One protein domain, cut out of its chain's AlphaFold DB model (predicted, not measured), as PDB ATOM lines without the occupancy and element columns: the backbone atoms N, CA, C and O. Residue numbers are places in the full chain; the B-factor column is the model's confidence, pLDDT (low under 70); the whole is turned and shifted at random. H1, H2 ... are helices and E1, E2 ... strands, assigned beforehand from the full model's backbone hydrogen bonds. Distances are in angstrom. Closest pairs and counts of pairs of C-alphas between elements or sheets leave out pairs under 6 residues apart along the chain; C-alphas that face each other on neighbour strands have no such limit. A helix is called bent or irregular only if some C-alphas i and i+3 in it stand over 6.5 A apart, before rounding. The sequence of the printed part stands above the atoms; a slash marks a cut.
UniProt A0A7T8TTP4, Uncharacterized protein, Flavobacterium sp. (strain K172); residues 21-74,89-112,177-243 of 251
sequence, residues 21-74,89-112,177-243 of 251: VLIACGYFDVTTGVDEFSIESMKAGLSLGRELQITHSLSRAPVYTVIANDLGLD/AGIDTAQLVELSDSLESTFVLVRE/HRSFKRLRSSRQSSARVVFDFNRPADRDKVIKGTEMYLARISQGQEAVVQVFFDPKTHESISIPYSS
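This is residues 21 to 74, 89 to 112 and 177 to 243 of the 251 residues of an uncharacterized protein of Flavobacterium sp. (strain K172) (UniProt A0A7T8TTP4). A twisted sheet of six strands makes a slab with helices over both faces: the long helix H1 covers one face along E1 and E4, while H4, along E5, and the short H3 pack over the other. H2 packs beside H1 and only grazes the sheet, and the hairpin of E5 and E6 closes one edge. The printed part has 145 residues, with four named helices and six named strands in the order E1 H1 E2 H2 E3 H3 E4 H4 E5 E6. The sheet is mixed, in the order E3 E2 E1 E4 E5 E6, with E6 antiparallel to E5 and the other neighbour pairs parallel; the class is mixed, helices and strands. The whole is compact, with a radius of gyration of the C-alphas of 14.9 A, and spans 41 by 33 by 32 A.

Find C-alpha 21 at (49.495, -33.577, -10.794); from there E1 runs 25.1 A through residues 21 to 29. H1, residues 36 to 55, begins at C-alpha 36 at (30.703, -30.776, 4.145) and covers 28.2 A. Next come E2, residues 63 to 69, 19.7 A long, then, after the first cut, H2, residues 94 to 101, and E3, residues 107 to 111. Past the second cut look for H3, residues 177 to 182, and E4, residues 192 to 198, 19.2 A long. H4, residues 200 to 216, covers 24.8 A; it has a kink of 28 degrees near residue 207 and is irregular, with C-alphas 201 and 204 7.7 A apart. E5, residues 222 to 229, runs 21.9 A, and E6, residues 236 to 242, runs 19.5 A to C-alpha 242 at (46.417, -46.251, -15.725).

Begin with the sheet, whose edge strands are E3 and E6. E1 and E2 are parallel at 21 degrees, with N 23 and O 63 2.8 A apart, within hydrogen-bond range. E3 and E2 are parallel at 29 degrees, with N 68 and O 110 at 2.8 A. On the other side of E1 is E4, parallel at 25 degrees, with N 24 and O 195 at 2.8 A. E4 and E5 are parallel at 20 degrees, with N 196 and O 225 at 2.8 A. The hairpin E5 and E6 is antiparallel at 164 degrees, with N 224 and O 241 at 2.8 A. H1 is on the sheet at a height of 7.7 A, over E1 and E4, and runs along the strands; its closest C-alphas to E1 are those of Ser 38 and Gly 26, 3.9 A apart. E1, H1 and E2 form a strand-helix-strand unit, two parallel neighbour strands with a helix between, and its crossover is right-handed; E4, H4 and E5 form another, also right-handed. On the opposite face, H4 has a height of 9.1 A over the sheet and lies over E5 and only just over E4, with 3 of its C-alphas falling there. H3 is on the same face as H4; the two are close but not clearly touching, with C-alphas 177 and 213 6.8 A apart. H1, with residues 39 to 46 alone, touches H2 at a shallow tilt of 11 degrees, the same way; the closest C-alphas, of Ile 39 and Leu 96, are 6.7 A apart. Every O i to N i+4 pair is within hydrogen-bond range in H1, H2 and H3; in H4 it is 11 of 13.

The two farthest C-alphas, of Ser 57 and Asp 74, are 44.8 A apart. Residues 75 to 88 are not printed, with 15.6 A between C-alphas 74 and 89; residues 113 to 176 are not printed, with 13.5 A between C-alphas 112 and 177. Of the links printed whole, none is long. The mean pLDDT of the printed part is 88.7; residues 72 to 74, 89 to 90 and 184 to 189 are under 70.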
ATOM      1  N   VAL A  21      50.590 -33.126 -11.643       93.69
ATOM      2  CA  VAL A  21      49.495 -33.577 -10.794       93.69
ATOM      3  C   VAL A  21      48.337 -32.593 -10.876       93.69
ATOM      4  O   VAL A  21      48.528 -31.381 -10.767       93.69
ATOM      5  N   LEU A  22      47.134 -33.124 -11.062       96.12
ATOM      6  CA  LEU A  22      45.883 -32.424 -10.812       96.12
ATOM      7  C   LEU A  22      45.161 -33.122  -9.664       96.12
ATOM      8  O   LEU A  22      45.057 -34.345  -9.651       96.12
ATOM      9  N   ILE A  23      44.653 -32.344  -8.720       97.25
ATOM     10  CA  ILE A  23      43.848 -32.833  -7.607       97.25
ATOM     11  C   ILE A  23      42.459 -32.229  -7.760       97.25
ATOM     12  O   ILE A  23      42.265 -31.015  -7.676       97.25
ATOM     13  N   ALA A  24      41.502 -33.094  -8.049       96.62
ATOM     14  CA  ALA A  24      40.101 -32.760  -8.105       96.62
ATOM     15  C   ALA A  24      39.500 -32.991  -6.728       96.62
ATOM     16  O   ALA A  24      39.365 -34.125  -6.278       96.62
ATOM     17  N   CYS A  25      39.201 -31.898  -6.046       93.12
ATOM     18  CA  CYS A  25      38.730 -31.885  -4.677       93.12
ATOM     19  C   CYS A  25      37.712 -30.760  -4.533       93.12
ATOM     20  O   CYS A  25      37.897 -29.675  -5.079       93.12
ATOM     21  N   GLY A  26      36.615 -31.025  -3.832       85.38
ATOM     22  CA  GLY A  26      35.450 -30.153  -3.842       85.38
ATOM     23  C   GLY A  26      34.458 -30.511  -4.951       85.38
ATOM     24  O   GLY A  26      34.726 -30.304  -6.135       85.38
ATOM     25  N   TYR A  27      33.284 -31.005  -4.554       94.06
ATOM     26  CA  TYR A  27      32.116 -31.181  -5.420       94.06
ATOM     27  C   TYR A  27      30.852 -30.794  -4.656       94.06
ATOM     28  O   TYR A  27      30.519 -31.440  -3.654       94.06
ATOM     29  N   PHE A  28      30.118 -29.810  -5.173       93.81
ATOM     30  CA  PHE A  28      28.846 -29.373  -4.601       93.81
ATOM     31  C   PHE A  28      27.779 -29.129  -5.662       93.81
ATOM     32  O   PHE A  28      28.075 -28.806  -6.815       93.81
ATOM     33  N   ASP A  29      26.521 -29.242  -5.242       90.94
ATOM     34  CA  ASP A  29      25.382 -28.751  -6.006       90.94
ATOM     35  C   ASP A  29      25.233 -27.244  -5.787       90.94
ATOM     36  O   ASP A  29      25.186 -26.769  -4.652       90.94
ATOM     37  N   VAL A  30      25.162 -26.477  -6.875       89.31
ATOM     38  CA  VAL A  30      25.064 -25.012  -6.791       89.31
ATOM     39  C   VAL A  30      23.791 -24.571  -6.058       89.31
ATOM     40  O   VAL A  30      23.794 -23.517  -5.432       89.31
ATOM     41  N   THR A  31      22.718 -25.370  -6.087       85.62
ATOM     42  CA  THR A  31      21.458 -25.055  -5.395       85.62
ATOM     43  C   THR A  31      21.567 -25.186  -3.878       85.62
ATOM     44  O   THR A  31      20.916 -24.433  -3.157       85.62
ATOM     45  N   THR A  32      22.398 -26.109  -3.388       87.56
ATOM     46  CA  THR A  32      22.635 -26.306  -1.949       87.56
ATOM     47  C   THR A  32      23.850 -25.535  -1.444       87.56
ATOM     48  O   THR A  32      23.981 -25.335  -0.241       87.56
ATOM     49  N   GLY A  33      24.726 -25.098  -2.352       89.88
ATOM     50  CA  GLY A  33      25.988 -24.446  -2.026       89.88
ATOM     51  C   GLY A  33      27.069 -25.430  -1.577       89.88
ATOM     52  O   GLY A  33      26.873 -26.647  -1.580       89.88
ATOM     53  N   VAL A  34      28.231 -24.875  -1.224       93.44
ATOM     54  CA  VAL A  34      29.389 -25.622  -0.713       93.44
ATOM     55  C   VAL A  34      28.993 -26.384   0.552       93.44
ATOM     56  O   VAL A  34      28.546 -25.785   1.528       93.44
ATOM     57  N   ASP A  35      29.175 -27.702   0.531       94.12
ATOM     58  CA  ASP A  35      28.786 -28.598   1.618       94.12
ATOM     59  C   ASP A  35      29.985 -29.256   2.319       94.12
ATOM     60  O   ASP A  35      31.145 -29.041   1.962       94.12
ATOM     61  N   GLU A  36      29.697 -30.078   3.332       95.69
ATOM     62  CA  GLU A  36      30.703 -30.776   4.145       95.69
ATOM     63  C   GLU A  36      31.665 -31.606   3.285       95.69
ATOM     64  O   GLU A  36      32.880 -31.519   3.453       95.69
ATOM     65  N   PHE A  37      31.144 -32.343   2.295       96.00
ATOM     66  CA  PHE A  37      31.995 -33.090   1.369       96.00
ATOM     67  C   PHE A  37      32.958 -32.167   0.626       96.00
ATOM     68  O   PHE A  37      34.141 -32.482   0.491       96.00
ATOM     69  N   SER A  38      32.472 -31.023   0.149       96.06
ATOM     70  CA  SER A  38      33.300 -30.078  -0.593       96.06
ATOM     71  C   SER A  38      34.438 -29.511   0.240       96.06
ATOM     72  O   SER A  38      35.565 -29.424  -0.239       96.06
ATOM     73  N   ILE A  39      34.144 -29.160   1.489       95.81
ATOM     74  CA  ILE A  39      35.103 -28.591   2.436       95.81
ATOM     75  C   ILE A  39      36.161 -29.627   2.817       95.81
ATOM     76  O   ILE A  39      37.359 -29.366   2.691       95.81
ATOM     77  N   GLU A  40      35.736 -30.810   3.260       96.56
ATOM     78  CA  GLU A  40      36.661 -31.816   3.786       96.56
ATOM     79  C   GLU A  40      37.492 -32.462   2.670       96.56
ATOM     80  O   GLU A  40      38.702 -32.633   2.829       96.56
ATOM     81  N   SER A  41      36.907 -32.703   1.489       96.69
ATOM     82  CA  SER A  41      37.691 -33.162   0.334       96.69
ATOM     83  C   SER A  41      38.691 -32.104  -0.141       96.69
ATOM     84  O   SER A  41      39.801 -32.464  -0.521       96.69
ATOM     85  N   MET A  42      38.360 -30.805  -0.075       96.06
ATOM     86  CA  MET A  42      39.301 -29.726  -0.401       96.06
ATOM     87  C   MET A  42      40.489 -29.704   0.566       96.06
ATOM     88  O   MET A  42      41.637 -29.649   0.127       96.06
ATOM     89  N   LYS A  43      40.246 -29.818   1.878       94.88
ATOM     90  CA  LYS A  43      41.319 -29.918   2.885       94.88
ATOM     91  C   LYS A  43      42.213 -31.135   2.638       94.88
ATOM     92  O   LYS A  43      43.440 -31.007   2.658       94.88
ATOM     93  N   ALA A  44      41.609 -32.294   2.378       94.12
ATOM     94  CA  ALA A  44      42.326 -33.528   2.073       94.12
ATOM     95  C   ALA A  44      43.167 -33.391   0.792       94.12
ATOM     96  O   ALA A  44      44.352 -33.725   0.787       94.12
ATOM     97  N   GLY A  45      42.588 -32.817  -0.264       95.38
ATOM     98  CA  GLY A  45      43.259 -32.570  -1.536       95.38
ATOM     99  C   GLY A  45      44.444 -31.609  -1.419       95.38
ATOM    100  O   GLY A  45      45.523 -31.905  -1.930       95.38
ATOM    101  N   LEU A  46      44.289 -30.494  -0.699       94.25
ATOM    102  CA  LEU A  46      45.379 -29.543  -0.445       94.25
ATOM    103  C   LEU A  46      46.513 -30.181   0.377       94.25
ATOM    104  O   LEU A  46      47.693 -29.992   0.067       94.25
ATOM    105  N   SER A  47      46.169 -30.979   1.396       92.88
ATOM    106  CA  SER A  47      47.154 -31.730   2.186       92.88
ATOM    107  C   SER A  47      47.921 -32.728   1.320       92.88
ATOM    108  O   SER A  47      49.153 -32.752   1.358       92.88
ATOM    109  N   LEU A  48      47.209 -33.495   0.490       92.56
ATOM    110  CA  LEU A  48      47.804 -34.428  -0.462       92.56
ATOM    111  C   LEU A  48      48.758 -33.708  -1.420       92.56
ATOM    112  O   LEU A  48      49.883 -34.155  -1.626       92.56
ATOM    113  N   GLY A  49      48.348 -32.572  -1.979       92.94
ATOM    114  CA  GLY A  49      49.189 -31.820  -2.902       92.94
ATOM    115  C   GLY A  49      50.490 -31.333  -2.264       92.94
ATOM    116  O   GLY A  49      51.556 -31.466  -2.870       92.94
ATOM    117  N   ARG A  50      50.437 -30.853  -1.015       92.31
ATOM    118  CA  ARG A  50      51.637 -30.491  -0.243       92.31
ATOM    119  C   ARG A  50      52.535 -31.701   0.013       92.31
ATOM    120  O   ARG A  50      53.754 -31.602  -0.120       92.31
ATOM    121  N   GLU A  51      51.947 -32.832   0.382       90.56
ATOM    122  CA  GLU A  51      52.692 -34.055   0.661       90.56
ATOM    123  C   GLU A  51      53.388 -34.596  -0.592       90.56
ATOM    124  O   GLU A  51      54.572 -34.928  -0.533       90.56
ATOM    125  N   LEU A  52      52.703 -34.596  -1.740       90.31
ATOM    126  CA  LEU A  52      53.280 -34.972  -3.030       90.31
ATOM    127  C   LEU A  52      54.426 -34.035  -3.430       90.31
ATOM    128  O   LEU A  52      55.487 -34.500  -3.850       90.31
ATOM    129  N   GLN A  53      54.237 -32.724  -3.254       90.25
ATOM    130  CA  GLN A  53      55.242 -31.703  -3.548       90.25
ATOM    131  C   GLN A  53      56.535 -31.923  -2.748       90.25
ATOM    132  O   GLN A  53      57.625 -31.803  -3.307       90.25
ATOM    133  N   ILE A  54      56.420 -32.262  -1.459       90.38
ATOM    134  CA  ILE A  54      57.562 -32.513  -0.568       90.38
ATOM    135  C   ILE A  54      58.196 -33.876  -0.867       90.38
ATOM    136  O   ILE A  54      59.402 -33.960  -1.090       90.38
ATOM    137  N   THR A  55      57.391 -34.938  -0.901       88.94
ATOM    138  CA  THR A  55      57.864 -36.330  -0.982       88.94
ATOM    139  C   THR A  55      58.501 -36.642  -2.331       88.94
ATOM    140  O   THR A  55      59.550 -37.280  -2.385       88.94
ATOM    141  N   HIS A  56      57.910 -36.153  -3.424       87.88
ATOM    142  CA  HIS A  56      58.389 -36.417  -4.784       87.88
ATOM    143  C   HIS A  56      59.183 -35.254  -5.384       87.88
ATOM    144  O   HIS A  56      59.628 -35.346  -6.528       87.88
ATOM    145  N   SER A  57      59.383 -34.166  -4.626       89.19
ATOM    146  CA  SER A  57      60.106 -32.971  -5.085       89.19
ATOM    147  C   SER A  57      59.601 -32.479  -6.446       89.19
ATOM    148  O   SER A  57      60.387 -32.243  -7.368       89.19
ATOM    149  N   LEU A  58      58.274 -32.383  -6.596       89.81
ATOM    150  CA  LEU A  58      57.653 -32.038  -7.872       89.81
ATOM    151  C   LEU A  58      58.166 -30.682  -8.369       89.81
ATOM    152  O   LEU A  58      58.195 -29.684  -7.657       89.81
ATOM    153  N   SER A  59      58.548 -30.613  -9.634       87.69
ATOM    154  CA  SER A  59      59.043 -29.390 -10.271       87.69
ATOM    155  C   SER A  59      57.948 -28.341 -10.479       87.69
ATOM    156  O   SER A  59      58.245 -27.186 -10.788       87.69
ATOM    157  N   ARG A  60      56.679 -28.738 -10.339       88.12
ATOM    158  CA  ARG A  60      55.505 -27.874 -10.441       88.12
ATOM    159  C   ARG A  60      54.516 -28.217  -9.342       88.12
ATOM    160  O   ARG A  60      54.247 -29.393  -9.117       88.12
ATOM    161  N   ALA A  61      53.932 -27.176  -8.758       90.38
ATOM    162  CA  ALA A  61      52.824 -27.318  -7.831       90.38
ATOM    163  C   ALA A  61      51.636 -28.042  -8.500       90.38
ATOM    164  O   ALA A  61      51.382 -27.814  -9.694       90.38
ATOM    165  N   PRO A  62      50.896 -28.881  -7.754       93.12
ATOM    166  CA  PRO A  62      49.658 -29.481  -8.234       93.12
ATOM    167  C   PRO A  62      48.630 -28.435  -8.676       93.12
ATOM    168  O   PRO A  62      48.533 -27.346  -8.112       93.12
ATOM    169  N   VAL A  63      47.832 -28.784  -9.683       94.44
ATOM    170  CA  VAL A  63      46.663 -27.999 -10.097       94.44
ATOM    171  C   VAL A  63      45.451 -28.471  -9.305       94.44
ATOM    172  O   VAL A  63      45.130 -29.653  -9.358       94.44
ATOM    173  N   TYR A  64      44.729 -27.570  -8.644       96.06
ATOM    174  CA  TYR A  64      43.497 -27.925  -7.935       96.06
ATOM    175  C   TYR A  64      42.261 -27.591  -8.765       96.06
ATOM    176  O   TYR A  64      42.207 -26.555  -9.438       96.06
ATOM    177  N   THR A  65      41.246 -28.451  -8.725       96.25
ATOM    178  CA  THR A  65      39.958 -28.187  -9.377       96.25
ATOM    179  C   THR A  65      38.787 -28.552  -8.483       96.25
ATOM    180  O   THR A  65      38.785 -29.633  -7.909       96.25
ATOM    181  N   VAL A  66      37.767 -27.695  -8.475       95.56
ATOM    182  CA  VAL A  66      36.487 -27.904  -7.781       95.56
ATOM    183  C   VAL A  66      35.390 -28.060  -8.829       95.56
ATOM    184  O   VAL A  66      35.357 -27.287  -9.791       95.56
ATOM    185  N   ILE A  67      34.479 -29.017  -8.661       94.88
ATOM    186  CA  ILE A  67      33.333 -29.207  -9.556       94.88
ATOM    187  C   ILE A  67      32.071 -28.589  -8.940       94.88
ATOM    188  O   ILE A  67      31.676 -28.919  -7.827       94.88
ATOM    189  N   ALA A  68      31.410 -27.717  -9.694       93.50
ATOM    190  CA  ALA A  68      30.090 -27.189  -9.373       93.50
ATOM    191  C   ALA A  68      29.036 -27.879 -10.246       93.50
ATOM    192  O   ALA A  68      29.033 -27.710 -11.475       93.50
ATOM    193  N   ASN A  69      28.141 -28.643  -9.623       91.31
ATOM    194  CA  ASN A  69      26.981 -29.222 -10.285       91.31
ATOM    195  C   ASN A  69      25.900 -28.150 -10.458       91.31
ATOM    196  O   ASN A  69      25.176 -27.790  -9.534       91.31
ATOM    197  N   ASP A  70      25.808 -27.636 -11.680       87.00
ATOM    198  CA  ASP A  70      24.873 -26.602 -12.108       87.00
ATOM    199  C   ASP A  70      23.835 -27.140 -13.108       87.00
ATOM    200  O   ASP A  70      23.280 -26.390 -13.923       87.00
ATOM    201  N   LEU A  71      23.589 -28.456 -13.094       80.62
ATOM    202  CA  LEU A  71      22.649 -29.107 -14.007       80.62
ATOM    203  C   LEU A  71      21.184 -28.782 -13.680       80.62
ATOM    204  O   LEU A  71      20.382 -28.697 -14.610       80.62
ATOM    205  N   GLY A  72      20.856 -28.582 -12.398       63.56
ATOM    206  CA  GLY A  72      19.490 -28.356 -11.900       63.56
ATOM    207  C   GLY A  72      18.954 -26.927 -12.043       63.56
ATOM    208  O   GLY A  72      17.758 -26.715 -11.880       63.56
ATOM    209  N   LEU A  73      19.801 -25.950 -12.389       58.03
ATOM    210  CA  LEU A  73      19.417 -24.531 -12.418       58.03
ATOM    211  C   LEU A  73      18.510 -24.119 -13.596       58.03
ATOM    212  O   LEU A  73      18.011 -23.006 -13.582       58.03
ATOM    213  N   ASP A  74      18.246 -24.998 -14.575       50.50
ATOM    214  CA  ASP A  74      17.366 -24.700 -15.728       50.50
ATOM    215  C   ASP A  74      16.396 -25.851 -16.043       50.50
ATOM    216  O   ASP A  74      16.451 -26.462 -17.115       50.50
ATOM    217  N   ALA A  89      28.784 -14.907 -12.479       48.59
ATOM    218  CA  ALA A  89      28.071 -14.222 -11.411       48.59
ATOM    219  C   ALA A  89      27.041 -15.169 -10.767       48.59
ATOM    220  O   ALA A  89      26.024 -15.475 -11.382       48.59
ATOM    221  N   GLY A  90      27.309 -15.639  -9.544       64.19
ATOM    222  CA  GLY A  90      26.296 -16.290  -8.701       64.19
ATOM    223  C   GLY A  90      26.668 -17.619  -8.042       64.19
ATOM    224  O   GLY A  90      25.855 -18.124  -7.277       64.19
ATOM    225  N   ILE A  91      27.855 -18.194  -8.284       80.56
ATOM    226  CA  ILE A  91      28.300 -19.384  -7.534       80.56
ATOM    227  C   ILE A  91      29.135 -18.932  -6.333       80.56
ATOM    228  O   ILE A  91      30.273 -18.490  -6.502       80.56
ATOM    229  N   ASP A  92      28.576 -19.050  -5.127       85.56
ATOM    230  CA  ASP A  92      29.307 -18.765  -3.892       85.56
ATOM    231  C   ASP A  92      30.335 -19.870  -3.610       85.56
ATOM    232  O   ASP A  92      30.000 -21.044  -3.459       85.56
ATOM    233  N   THR A  93      31.607 -19.477  -3.577       87.62
ATOM    234  CA  THR A  93      32.756 -20.345  -3.283       87.62
ATOM    235  C   THR A  93      33.647 -19.762  -2.187       87.62
ATOM    236  O   THR A  93      34.776 -20.221  -2.021       87.62
ATOM    237  N   ALA A  94      33.161 -18.774  -1.421       89.38
ATOM    238  CA  ALA A  94      33.974 -18.017  -0.465       89.38
ATOM    239  C   ALA A  94      34.718 -18.917   0.536       89.38
ATOM    240  O   ALA A  94      35.915 -18.740   0.748       89.38
ATOM    241  N   GLN A  95      34.047 -19.946   1.064       89.62
ATOM    242  CA  GLN A  95      34.659 -20.900   1.999       89.62
ATOM    243  C   GLN A  95      35.805 -21.704   1.363       89.62
ATOM    244  O   GLN A  95      36.812 -21.977   2.009       89.62
ATOM    245  N   LEU A  96      35.687 -22.075   0.083       91.00
ATOM    246  CA  LEU A  96      36.744 -22.807  -0.624       91.00
ATOM    247  C   LEU A  96      37.931 -21.897  -0.962       91.00
ATOM    248  O   LEU A  96      39.076 -22.354  -0.947       91.00
ATOM    249  N   VAL A  97      37.670 -20.616  -1.239       90.50
ATOM    250  CA  VAL A  97      38.710 -19.594  -1.425       90.50
ATOM    251  C   VAL A  97      39.499 -19.402  -0.133       90.50
ATOM    252  O   VAL A  97      40.715 -19.536  -0.164       90.50
ATOM    253  N   GLU A  98      38.825 -19.229   1.007       89.69
ATOM    254  CA  GLU A  98      39.479 -19.081   2.315       89.69
ATOM    255  C   GLU A  98      40.393 -20.272   2.653       89.69
ATOM    256  O   GLU A  98      41.540 -20.093   3.071       89.69
ATOM    257  N   LEU A  99      39.929 -21.504   2.401       89.31
ATOM    258  CA  LEU A  99      40.742 -22.711   2.590       89.31
ATOM    259  C   LEU A  99      41.981 -22.723   1.690       89.31
ATOM    260  O   LEU A  99      43.065 -23.101   2.137       89.31
ATOM    261  N   SER A 100      41.832 -22.312   0.433       87.44
ATOM    262  CA  SER A 100      42.925 -22.314  -0.544       87.44
ATOM    263  C   SER A 100      43.966 -21.241  -0.235       87.44
ATOM    264  O   SER A 100      45.164 -21.524  -0.279       87.44
ATOM    265  N   ASP A 101      43.510 -20.047   0.153       85.56
ATOM    266  CA  ASP A 101      44.354 -18.913   0.530       85.56
ATOM    267  C   ASP A 101      45.214 -19.244   1.753       85.56
ATOM    268  O   ASP A 101      46.405 -18.931   1.778       85.56
ATOM    269  N   SER A 102      44.653 -19.967   2.732       77.69
ATOM    270  CA  SER A 102      45.394 -20.414   3.923       77.69
ATOM    271  C   SER A 102      46.595 -21.321   3.606       77.69
ATOM    272  O   SER A 102      47.503 -21.461   4.427       77.69
ATOM    273  N   LEU A 103      46.610 -21.926   2.413       76.25
ATOM    274  CA  LEU A 103      47.658 -22.820   1.919       76.25
ATOM    275  C   LEU A 103      48.332 -22.286   0.645       76.25
ATOM    276  O   LEU A 103      48.934 -23.065  -0.098       76.25
ATOM    277  N   GLU A 104      48.220 -20.976   0.389       83.56
ATOM    278  CA  GLU A 104      48.830 -20.269  -0.749       83.56
ATOM    279  C   GLU A 104      48.573 -20.962  -2.101       83.56
ATOM    280  O   GLU A 104      49.412 -20.982  -3.004       83.56
ATOM    281  N   SER A 105      47.398 -21.577  -2.234       86.56
ATOM    282  CA  SER A 105      47.002 -22.372  -3.390       86.56
ATOM    283  C   SER A 105      45.815 -21.728  -4.098       86.56
ATOM    284  O   SER A 105      45.039 -20.985  -3.511       86.56
ATOM    285  N   THR A 106      45.651 -22.023  -5.386       89.31
ATOM    286  CA  THR A 106      44.481 -21.589  -6.162       89.31
ATOM    287  C   THR A 106      43.824 -22.792  -6.814       89.31
ATOM    288  O   THR A 106      44.487 -23.790  -7.111       89.31
ATOM    289  N   PHE A 107      42.519 -22.700  -7.060       92.50
ATOM    290  CA  PHE A 107      41.763 -23.750  -7.733       92.50
ATOM    291  C   PHE A 107      41.033 -23.224  -8.964       92.50
ATOM    292  O   PHE A 107      40.719 -22.042  -9.095       92.50
ATOM    293  N   VAL A 108      40.736 -24.139  -9.884       93.00
ATOM    294  CA  VAL A 108      39.893 -23.874 -11.049       93.00
ATOM    295  C   VAL A 108      38.502 -24.435 -10.794       93.00
ATOM    296  O   VAL A 108      38.337 -25.645 -10.640       93.00
ATOM    297  N   LEU A 109      37.488 -23.573 -10.830       92.81
ATOM    298  CA  LEU A 109      36.094 -24.003 -10.790       92.81
ATOM    299  C   LEU A 109      35.674 -24.603 -12.142       92.81
ATOM    300  O   LEU A 109      35.842 -23.994 -13.205       92.81
ATOM    301  N   VAL A 110      35.112 -25.808 -12.117       92.62
ATOM    302  CA  VAL A 110      34.632 -26.549 -13.285       92.62
ATOM    303  C   VAL A 110      33.128 -26.757 -13.162       92.62
ATOM    304  O   VAL A 110      32.654 -27.373 -12.221       92.62
ATOM    305  N   ARG A 111      32.358 -26.277 -14.141       91.19
ATOM    306  CA  ARG A 111      30.899 -26.470 -14.177       91.19
ATOM    307  C   ARG A 111      30.538 -27.797 -14.835       91.19
ATOM    308  O   ARG A 111      30.944 -28.034 -15.982       91.19
ATOM    309  N   GLU A 112      29.732 -28.619 -14.173       92.19
ATOM    310  CA  GLU A 112      29.303 -29.920 -14.697       92.19
ATOM    311  C   GLU A 112      28.525 -29.782 -16.014       92.19
ATOM    312  O   GLU A 112      28.761 -30.529 -16.969       92.19
ATOM    313  N   HIS A 177      39.380 -35.856 -19.634       94.44
ATOM    314  CA  HIS A 177      40.022 -35.293 -20.830       94.44
ATOM    315  C   HIS A 177      40.421 -33.828 -20.656       94.44
ATOM    316  O   HIS A 177      41.496 -33.385 -21.071       94.44
ATOM    317  N   ARG A 178      39.560 -33.032 -20.021       92.75
ATOM    318  CA  ARG A 178      39.845 -31.623 -19.743       92.75
ATOM    319  C   ARG A 178      40.852 -31.448 -18.617       92.75
ATOM    320  O   ARG A 178      41.633 -30.499 -18.692       92.75
ATOM    321  N   SER A 179      40.842 -32.305 -17.608       94.50
ATOM    322  CA  SER A 179      41.842 -32.319 -16.540       94.50
ATOM    323  C   SER A 179      43.232 -32.607 -17.109       94.50
ATOM    324  O   SER A 179      44.136 -31.787 -16.954       94.50
ATOM    325  N   PHE A 180      43.382 -33.645 -17.929       92.75
ATOM    326  CA  PHE A 180      44.660 -33.958 -18.572       92.75
ATOM    327  C   PHE A 180      45.102 -32.931 -19.616       92.75
ATOM    328  O   PHE A 180      46.297 -32.696 -19.763       92.75
ATOM    329  N   LYS A 181      44.176 -32.237 -20.290       90.38
ATOM    330  CA  LYS A 181      44.527 -31.084 -21.144       90.38
ATOM    331  C   LYS A 181      45.059 -29.876 -20.368       90.38
ATOM    332  O   LYS A 181      45.727 -29.036 -20.971       90.38
ATOM    333  N   ARG A 182      44.744 -29.739 -19.073       89.62
ATOM    334  CA  ARG A 182      45.317 -28.686 -18.209       89.62
ATOM    335  C   ARG A 182      46.737 -29.028 -17.776       89.62
ATOM    336  O   ARG A 182      47.569 -28.126 -17.685       89.62
ATOM    337  N   LEU A 183      47.022 -30.313 -17.590       88.31
ATOM    338  CA  LEU A 183      48.365 -30.845 -17.381       88.31
ATOM    339  C   LEU A 183      49.141 -30.792 -18.714       88.31
ATOM    340  O   LEU A 183      49.158 -31.739 -19.498       88.31
ATOM    341  N   ARG A 184      49.691 -29.611 -19.043       68.38
ATOM    342  CA  ARG A 184      50.388 -29.353 -20.318       68.38
ATOM    343  C   ARG A 184      51.540 -30.339 -20.519       68.38
ATOM    344  O   ARG A 184      52.458 -30.351 -19.708       68.38
ATOM    345  N   SER A 185      51.616 -31.001 -21.674       59.66
ATOM    346  CA  SER A 185      52.732 -31.873 -22.088       59.66
ATOM    347  C   SER A 185      54.040 -31.111 -22.384       59.66
ATOM    348  O   SER A 185      54.641 -31.260 -23.446       59.66
ATOM    349  N   SER A 186      54.496 -30.232 -21.487       54.72
ATOM    350  CA  SER A 186      55.717 -29.444 -21.698       54.72
ATOM    351  C   SER A 186      56.972 -30.312 -21.837       54.72
ATOM    352  O   SER A 186      57.998 -29.807 -22.279       54.72
ATOM    353  N   ARG A 187      56.893 -31.596 -21.460       58.22
ATOM    354  CA  ARG A 187      57.855 -32.654 -21.784       58.22
ATOM    355  C   ARG A 187      57.073 -33.914 -22.165       58.22
ATOM    356  O   ARG A 187      56.108 -34.251 -21.488       58.22
ATOM    357  N   GLN A 188      57.466 -34.581 -23.251       57.62
ATOM    358  CA  GLN A 188      56.780 -35.771 -23.787       57.62
ATOM    359  C   GLN A 188      56.796 -36.986 -22.838       57.62
ATOM    360  O   GLN A 188      56.021 -37.910 -23.053       57.62
ATOM    361  N   SER A 189      57.644 -36.985 -21.805       61.91
ATOM    362  CA  SER A 189      57.895 -38.134 -20.922       61.91
ATOM    363  C   SER A 189      57.383 -37.978 -19.487       61.91
ATOM    364  O   SER A 189      57.572 -38.891 -18.692       61.91
ATOM    365  N   SER A 190      56.797 -36.835 -19.115       76.75
ATOM    366  CA  SER A 190      56.341 -36.642 -17.733       76.75
ATOM    367  C   SER A 190      55.014 -37.357 -17.502       76.75
ATOM    368  O   SER A 190      54.035 -37.057 -18.200       76.75
ATOM    369  N   ALA A 191      54.958 -38.221 -16.488       84.94
ATOM    370  CA  ALA A 191      53.712 -38.825 -16.034       84.94
ATOM    371  C   ALA A 191      52.691 -37.742 -15.652       84.94
ATOM    372  O   ALA A 191      53.031 -36.737 -15.020       84.94
ATOM    373  N   ARG A 192      51.431 -37.942 -16.042       90.06
ATOM    374  CA  ARG A 192      50.319 -37.051 -15.696       90.06
ATOM    375  C   ARG A 192      49.344 -37.813 -14.818       90.06
ATOM    376  O   ARG A 192      48.869 -38.875 -15.216       90.06
ATOM    377  N   VAL A 193      49.043 -37.267 -13.645       92.75
ATOM    378  CA  VAL A 193      48.192 -37.929 -12.653       92.75
ATOM    379  C   VAL A 193      47.050 -37.020 -12.237       92.75
ATOM    380  O   VAL A 193      47.257 -35.845 -11.939       92.75
ATOM    381  N   VAL A 194      45.843 -37.575 -12.224       95.75
ATOM    382  CA  VAL A 194      44.656 -36.949 -11.639       95.75
ATOM    383  C   VAL A 194      44.283 -37.725 -10.382       95.75
ATOM    384  O   VAL A 194      44.005 -38.914 -10.474       95.75
ATOM    385  N   PHE A 195      44.245 -37.064  -9.229       96.56
ATOM    386  CA  PHE A 195      43.602 -37.592  -8.024       96.56
ATOM    387  C   PHE A 195      42.182 -37.042  -7.970       96.56
ATOM    388  O   PHE A 195      42.010 -35.826  -7.973       96.56
ATOM    389  N   ASP A 196      41.183 -37.916  -7.968       96.88
ATOM    390  CA  ASP A 196      39.773 -37.544  -8.085       96.88
ATOM    391  C   ASP A 196      39.011 -37.922  -6.815       96.88
ATOM    392  O   ASP A 196      38.704 -39.095  -6.597       96.88
ATOM    393  N   PHE A 197      38.758 -36.932  -5.951       97.19
ATOM    394  CA  PHE A 197      38.018 -37.123  -4.706       97.19
ATOM    395  C   PHE A 197      36.523 -37.224  -4.987       97.19
ATOM    396  O   PHE A 197      35.892 -36.292  -5.483       97.19
ATOM    397  N   ASN A 198      35.945 -38.351  -4.594       96.56
ATOM    398  CA  ASN A 198      34.581 -38.726  -4.903       96.56
ATOM    399  C   ASN A 198      33.835 -39.209  -3.668       96.56
ATOM    400  O   ASN A 198      34.407 -39.787  -2.742       96.56
ATOM    401  N   ARG A 199      32.515 -39.029  -3.683       94.50
ATOM    402  CA  ARG A 199      31.644 -39.658  -2.691       94.50
ATOM    403  C   ARG A 199      31.603 -41.166  -2.949       94.50
ATOM    404  O   ARG A 199      31.525 -41.570  -4.111       94.50
ATOM    405  N   PRO A 200      31.531 -42.020  -1.915       92.62
ATOM    406  CA  PRO A 200      31.375 -43.464  -2.105       92.62
ATOM    407  C   PRO A 200      30.156 -43.846  -2.962       92.62
ATOM    408  O   PRO A 200      30.220 -44.787  -3.751       92.62
ATOM    409  N   ALA A 201      29.064 -43.077  -2.871       92.31
ATOM    410  CA  ALA A 201      27.854 -43.274  -3.676       92.31
ATOM    411  C   ALA A 201      28.081 -43.091  -5.191       92.31
ATOM    412  O   ALA A 201      27.333 -43.633  -6.002       92.31
ATOM    413  N   ASP A 202      29.132 -42.368  -5.574       92.62
ATOM    414  CA  ASP A 202      29.470 -42.069  -6.963       92.62
ATOM    415  C   ASP A 202      30.427 -43.094  -7.583       92.62
ATOM    416  O   ASP A 202      30.782 -42.988  -8.757       92.62
ATOM    417  N   ARG A 203      30.812 -44.129  -6.831       93.62
ATOM    418  CA  ARG A 203      31.803 -45.129  -7.244       93.62
ATOM    419  C   ARG A 203      31.560 -45.718  -8.624       93.62
ATOM    420  O   ARG A 203      32.457 -45.706  -9.461       93.62
ATOM    421  N   ASP A 204      30.355 -46.203  -8.885       93.19
ATOM    422  CA  ASP A 204      30.059 -46.873 -10.151       93.19
ATOM    423  C   ASP A 204      30.179 -45.919 -11.354       93.19
ATOM    424  O   ASP A 204      30.819 -46.251 -12.355       93.19
ATOM    425  N   LYS A 205      29.639 -44.693 -11.248       93.25
ATOM    426  CA  LYS A 205      29.657 -43.729 -12.361       93.25
ATOM    427  C   LYS A 205      31.073 -43.228 -12.670       93.25
ATOM    428  O   LYS A 205      31.390 -43.033 -13.845       93.25
ATOM    429  N   VAL A 206      31.918 -43.041 -11.652       95.25
ATOM    430  CA  VAL A 206      33.272 -42.493 -11.843       95.25
ATOM    431  C   VAL A 206      34.269 -43.540 -12.315       95.25
ATOM    432  O   VAL A 206      35.088 -43.231 -13.179       95.25
ATOM    433  N   ILE A 207      34.157 -44.790 -11.855       95.00
ATOM    434  CA  ILE A 207      34.997 -45.888 -12.356       95.00
ATOM    435  C   ILE A 207      34.711 -46.123 -13.842       95.00
ATOM    436  O   ILE A 207      35.629 -46.089 -14.660       95.00
ATOM    437  N   LYS A 208      33.431 -46.244 -14.216       95.81
ATOM    438  CA  LYS A 208      33.010 -46.381 -15.619       95.81
ATOM    439  C   LYS A 208      33.482 -45.214 -16.486       95.81
ATOM    440  O   LYS A 208      33.922 -45.414 -17.614       95.81
ATOM    441  N   GLY A 209      33.400 -43.984 -15.974       96.44
ATOM    442  CA  GLY A 209      33.892 -42.803 -16.687       96.44
ATOM    443  C   GLY A 209      35.416 -42.745 -16.823       96.44
ATOM    444  O   GLY A 209      35.921 -42.296 -17.854       96.44
ATOM    445  N   THR A 210      36.139 -43.235 -15.815       96.00
ATOM    446  CA  THR A 210      37.607 -43.326 -15.802       96.00
ATOM    447  C   THR A 210      38.106 -44.297 -16.849       96.00
ATOM    448  O   THR A 210      38.917 -43.923 -17.694       96.00
ATOM    449  N   GLU A 211      37.566 -45.510 -16.848       94.50
ATOM    450  CA  GLU A 211      37.866 -46.502 -17.870       94.50
ATOM    451  C   GLU A 211      37.541 -45.963 -19.265       94.50
ATOM    452  O   GLU A 211      38.372 -46.027 -20.167       94.50
ATOM    453  N   MET A 212      36.361 -45.359 -19.433       94.69
ATOM    454  CA  MET A 212      35.947 -44.789 -20.709       94.69
ATOM    455  C   MET A 212      36.929 -43.726 -21.211       94.69
ATOM    456  O   MET A 212      37.211 -43.677 -22.402       94.69
ATOM    457  N   TYR A 213      37.474 -42.879 -20.334       94.94
ATOM    458  CA  TYR A 213      38.545 -41.951 -20.705       94.94
ATOM    459  C   TYR A 213      39.842 -42.682 -21.087       94.94
ATOM    460  O   TYR A 213      40.389 -42.428 -22.164       94.94
ATOM    461  N   LEU A 214      40.323 -43.589 -20.233       92.44
ATOM    462  CA  LEU A 214      41.612 -44.256 -20.421       92.44
ATOM    463  C   LEU A 214      41.634 -45.155 -21.666       92.44
ATOM    464  O   LEU A 214      42.622 -45.168 -22.389       92.44
ATOM    465  N   ALA A 215      40.535 -45.840 -21.965       89.25
ATOM    466  CA  ALA A 215      40.428 -46.718 -23.125       89.25
ATOM    467  C   ALA A 215      40.189 -45.971 -24.450       89.25
ATOM    468  O   ALA A 215      40.593 -46.462 -25.505       89.25
ATOM    469  N   ARG A 216      39.513 -44.809 -24.422       88.88
ATOM    470  CA  ARG A 216      39.122 -44.072 -25.644       88.88
ATOM    471  C   ARG A 216      40.049 -42.937 -26.024       88.88
ATOM    472  O   ARG A 216      40.230 -42.665 -27.205       88.88
ATOM    473  N   ILE A 217      40.528 -42.194 -25.032       88.00
ATOM    474  CA  ILE A 217      41.126 -40.870 -25.241       88.00
ATOM    475  C   ILE A 217      42.601 -40.860 -24.848       88.00
ATOM    476  O   ILE A 217      43.370 -40.075 -25.405       88.00
ATOM    477  N   SER A 218      42.989 -41.689 -23.878       85.06
ATOM    478  CA  SER A 218      44.323 -41.612 -23.297       85.06
ATOM    479  C   SER A 218      45.447 -41.896 -24.293       85.06
ATOM    480  O   SER A 218      45.311 -42.686 -25.223       85.06
ATOM    481  N   GLN A 219      46.589 -41.247 -24.059       78.00
ATOM    482  CA  GLN A 219      47.806 -41.364 -24.866       78.00
ATOM    483  C   GLN A 219      48.917 -42.181 -24.184       78.00
ATOM    484  O   GLN A 219      50.077 -42.085 -24.579       78.00
ATOM    485  N   GLY A 220      48.599 -42.963 -23.144       79.50
ATOM    486  CA  GLY A 220      49.550 -43.919 -22.557       79.50
ATOM    487  C   GLY A 220      50.499 -43.357 -21.490       79.50
ATOM    488  O   GLY A 220      51.444 -44.041 -21.118       79.50
ATOM    489  N   GLN A 221      50.304 -42.118 -21.026       82.25
ATOM    490  CA  GLN A 221      51.120 -41.468 -19.973       82.25
ATOM    491  C   GLN A 221      50.256 -40.885 -18.842       82.25
ATOM    492  O   GLN A 221      50.670 -39.982 -18.111       82.25
ATOM    493  N   GLU A 222      49.007 -41.333 -18.766       89.44
ATOM    494  CA  GLU A 222      47.983 -40.789 -17.880       89.44
ATOM    495  C   GLU A 222      47.578 -41.859 -16.863       89.44
ATOM    496  O   GLU A 222      47.391 -43.029 -17.225       89.44
ATOM    497  N   ALA A 223      47.444 -41.449 -15.602       91.50
ATOM    498  CA  ALA A 223      46.794 -42.225 -14.555       91.50
ATOM    499  C   ALA A 223      45.785 -41.390 -13.781       91.50
ATOM    500  O   ALA A 223      45.946 -40.185 -13.586       91.50
ATOM    501  N   VAL A 224      44.750 -42.070 -13.320       94.06
ATOM    502  CA  VAL A 224      43.697 -41.523 -12.482       94.06
ATOM    503  C   VAL A 224      43.674 -42.336 -11.199       94.06
ATOM    504  O   VAL A 224      43.574 -43.556 -11.246       94.06
ATOM    505  N   VAL A 225      43.752 -41.669 -10.057       94.75
ATOM    506  CA  VAL A 225      43.540 -42.281  -8.749       94.75
ATOM    507  C   VAL A 225      42.181 -41.820  -8.257       94.75
ATOM    508  O   VAL A 225      41.991 -40.645  -7.946       94.75
ATOM    509  N   GLN A 226      41.222 -42.738  -8.235       95.12
ATOM    510  CA  GLN A 226      39.879 -42.480  -7.729       95.12
ATOM    511  C   GLN A 226      39.895 -42.598  -6.206       95.12
ATOM    512  O   GLN A 226      40.105 -43.693  -5.689       95.12
ATOM    513  N   VAL A 227      39.697 -41.485  -5.500       95.38
ATOM    514  CA  VAL A 227      39.741 -41.404  -4.034       95.38
ATOM    515  C   VAL A 227      38.314 -41.316  -3.503       95.38
ATOM    516  O   VAL A 227      37.680 -40.265  -3.554       95.38
ATOM    517  N   PHE A 228      37.780 -42.421  -2.993       95.19
ATOM    518  CA  PHE A 228      36.462 -42.453  -2.359       95.19
ATOM    519  C   PHE A 228      36.591 -42.022  -0.911       95.19
ATOM    520  O   PHE A 228      37.159 -42.759  -0.115       95.19
ATOM    521  N   PHE A 229      36.076 -40.840  -0.591       93.56
ATOM    522  CA  PHE A 229      36.309 -40.161   0.678       93.56
ATOM    523  C   PHE A 229      35.001 -39.948   1.442       93.56
ATOM    524  O   PHE A 229      34.033 -39.414   0.888       93.56
ATOM    525  N   ASP A 230      34.975 -40.349   2.712       92.88
ATOM    526  CA  ASP A 230      33.879 -40.040   3.628       92.88
ATOM    527  C   ASP A 230      34.223 -38.771   4.430       92.88
ATOM    528  O   ASP A 230      35.169 -38.773   5.218       92.88
ATOM    529  N   PRO A 231      33.462 -37.674   4.270       91.88
ATOM    530  CA  PRO A 231      33.784 -36.413   4.921       91.88
ATOM    531  C   PRO A 231      33.484 -36.399   6.425       91.88
ATOM    532  O   PRO A 231      33.882 -35.460   7.096       91.88
ATOM    533  N   LYS A 232      32.808 -37.416   6.973       91.31
ATOM    534  CA  LYS A 232      32.510 -37.509   8.409       91.31
ATOM    535  C   LYS A 232      33.566 -38.292   9.167       91.31
ATOM    536  O   LYS A 232      33.900 -37.939  10.295       91.31
ATOM    537  N   THR A 233      34.045 -39.386   8.577       91.56
ATOM    538  CA  THR A 233      35.061 -40.249   9.200       91.56
ATOM    539  C   THR A 233      36.475 -39.890   8.759       91.56
ATOM    540  O   THR A 233      37.429 -40.258   9.435       91.56
ATOM    541  N   HIS A 234      36.607 -39.164   7.646       88.00
ATOM    542  CA  HIS A 234      37.857 -38.892   6.933       88.00
ATOM    543  C   HIS A 234      38.557 -40.155   6.413       88.00
ATOM    544  O   HIS A 234      39.708 -40.091   5.980       88.00
ATOM    545  N   GLU A 235      37.863 -41.293   6.415       88.88
ATOM    546  CA  GLU A 235      38.351 -42.517   5.797       88.88
ATOM    547  C   GLU A 235      38.332 -42.373   4.274       88.88
ATOM    548  O   GLU A 235      37.445 -41.737   3.686       88.88
ATOM    549  N   SER A 236      39.316 -42.990   3.620       89.81
ATOM    550  CA  SER A 236      39.380 -43.011   2.166       89.81
ATOM    551  C   SER A 236      39.799 -44.367   1.621       89.81
ATOM    552  O   SER A 236      40.568 -45.094   2.242       89.81
ATOM    553  N   ILE A 237      39.289 -44.697   0.437       90.75
ATOM    554  CA  ILE A 237      39.754 -45.825  -0.369       90.75
ATOM    555  C   ILE A 237      40.206 -45.268  -1.707       90.75
ATOM    556  O   ILE A 237      39.421 -44.635  -2.414       90.75
ATOM    557  N   SER A 238      41.449 -45.549  -2.073       90.44
ATOM    558  CA  SER A 238      42.027 -45.107  -3.336       90.44
ATOM    559  C   SER A 238      42.121 -46.268  -4.311       90.44
ATOM    560  O   SER A 238      42.576 -47.349  -3.950       90.44
ATOM    561  N   ILE A 239      41.671 -46.058  -5.547       90.69
ATOM    562  CA  ILE A 239      41.746 -47.063  -6.607       90.69
ATOM    563  C   ILE A 239      42.498 -46.463  -7.799       90.69
ATOM    564  O   ILE A 239      41.967 -45.549  -8.445       90.69
ATOM    565  N   PRO A 240      43.721 -46.933  -8.091       91.12
ATOM    566  CA  PRO A 240      44.479 -46.461  -9.234       91.12
ATOM    567  C   PRO A 240      43.984 -47.084 -10.540       91.12
ATOM    568  O   PRO A 240      43.624 -48.255 -10.597       91.12
ATOM    569  N   TYR A 241      44.021 -46.282 -11.599       90.25
ATOM    570  CA  TYR A 241      43.808 -46.697 -12.977       90.25
ATOM    571  C   TYR A 241      44.856 -46.028 -13.856       90.25
ATOM    572  O   TYR A 241      45.123 -44.829 -13.728       90.25
ATOM    573  N   SER A 242      45.425 -46.767 -14.795       87.12
ATOM    574  CA  SER A 242      46.417 -46.251 -15.725       87.12
ATOM    575  C   SER A 242      46.084 -46.596 -17.166       87.12
ATOM    576  O   SER A 242      45.466 -47.603 -17.506       87.12
ATOM    577  N   SER A 243      46.565 -45.744 -18.053       81.75
ATOM    578  CA  SER A 243      46.513 -45.974 -19.492       81.75
ATOM    579  C   SER A 243      47.287 -47.212 -19.956       81.75
ATOM    580  O   SER A 243      47.028 -47.702 -21.047       81.75
TER     581      SER A 243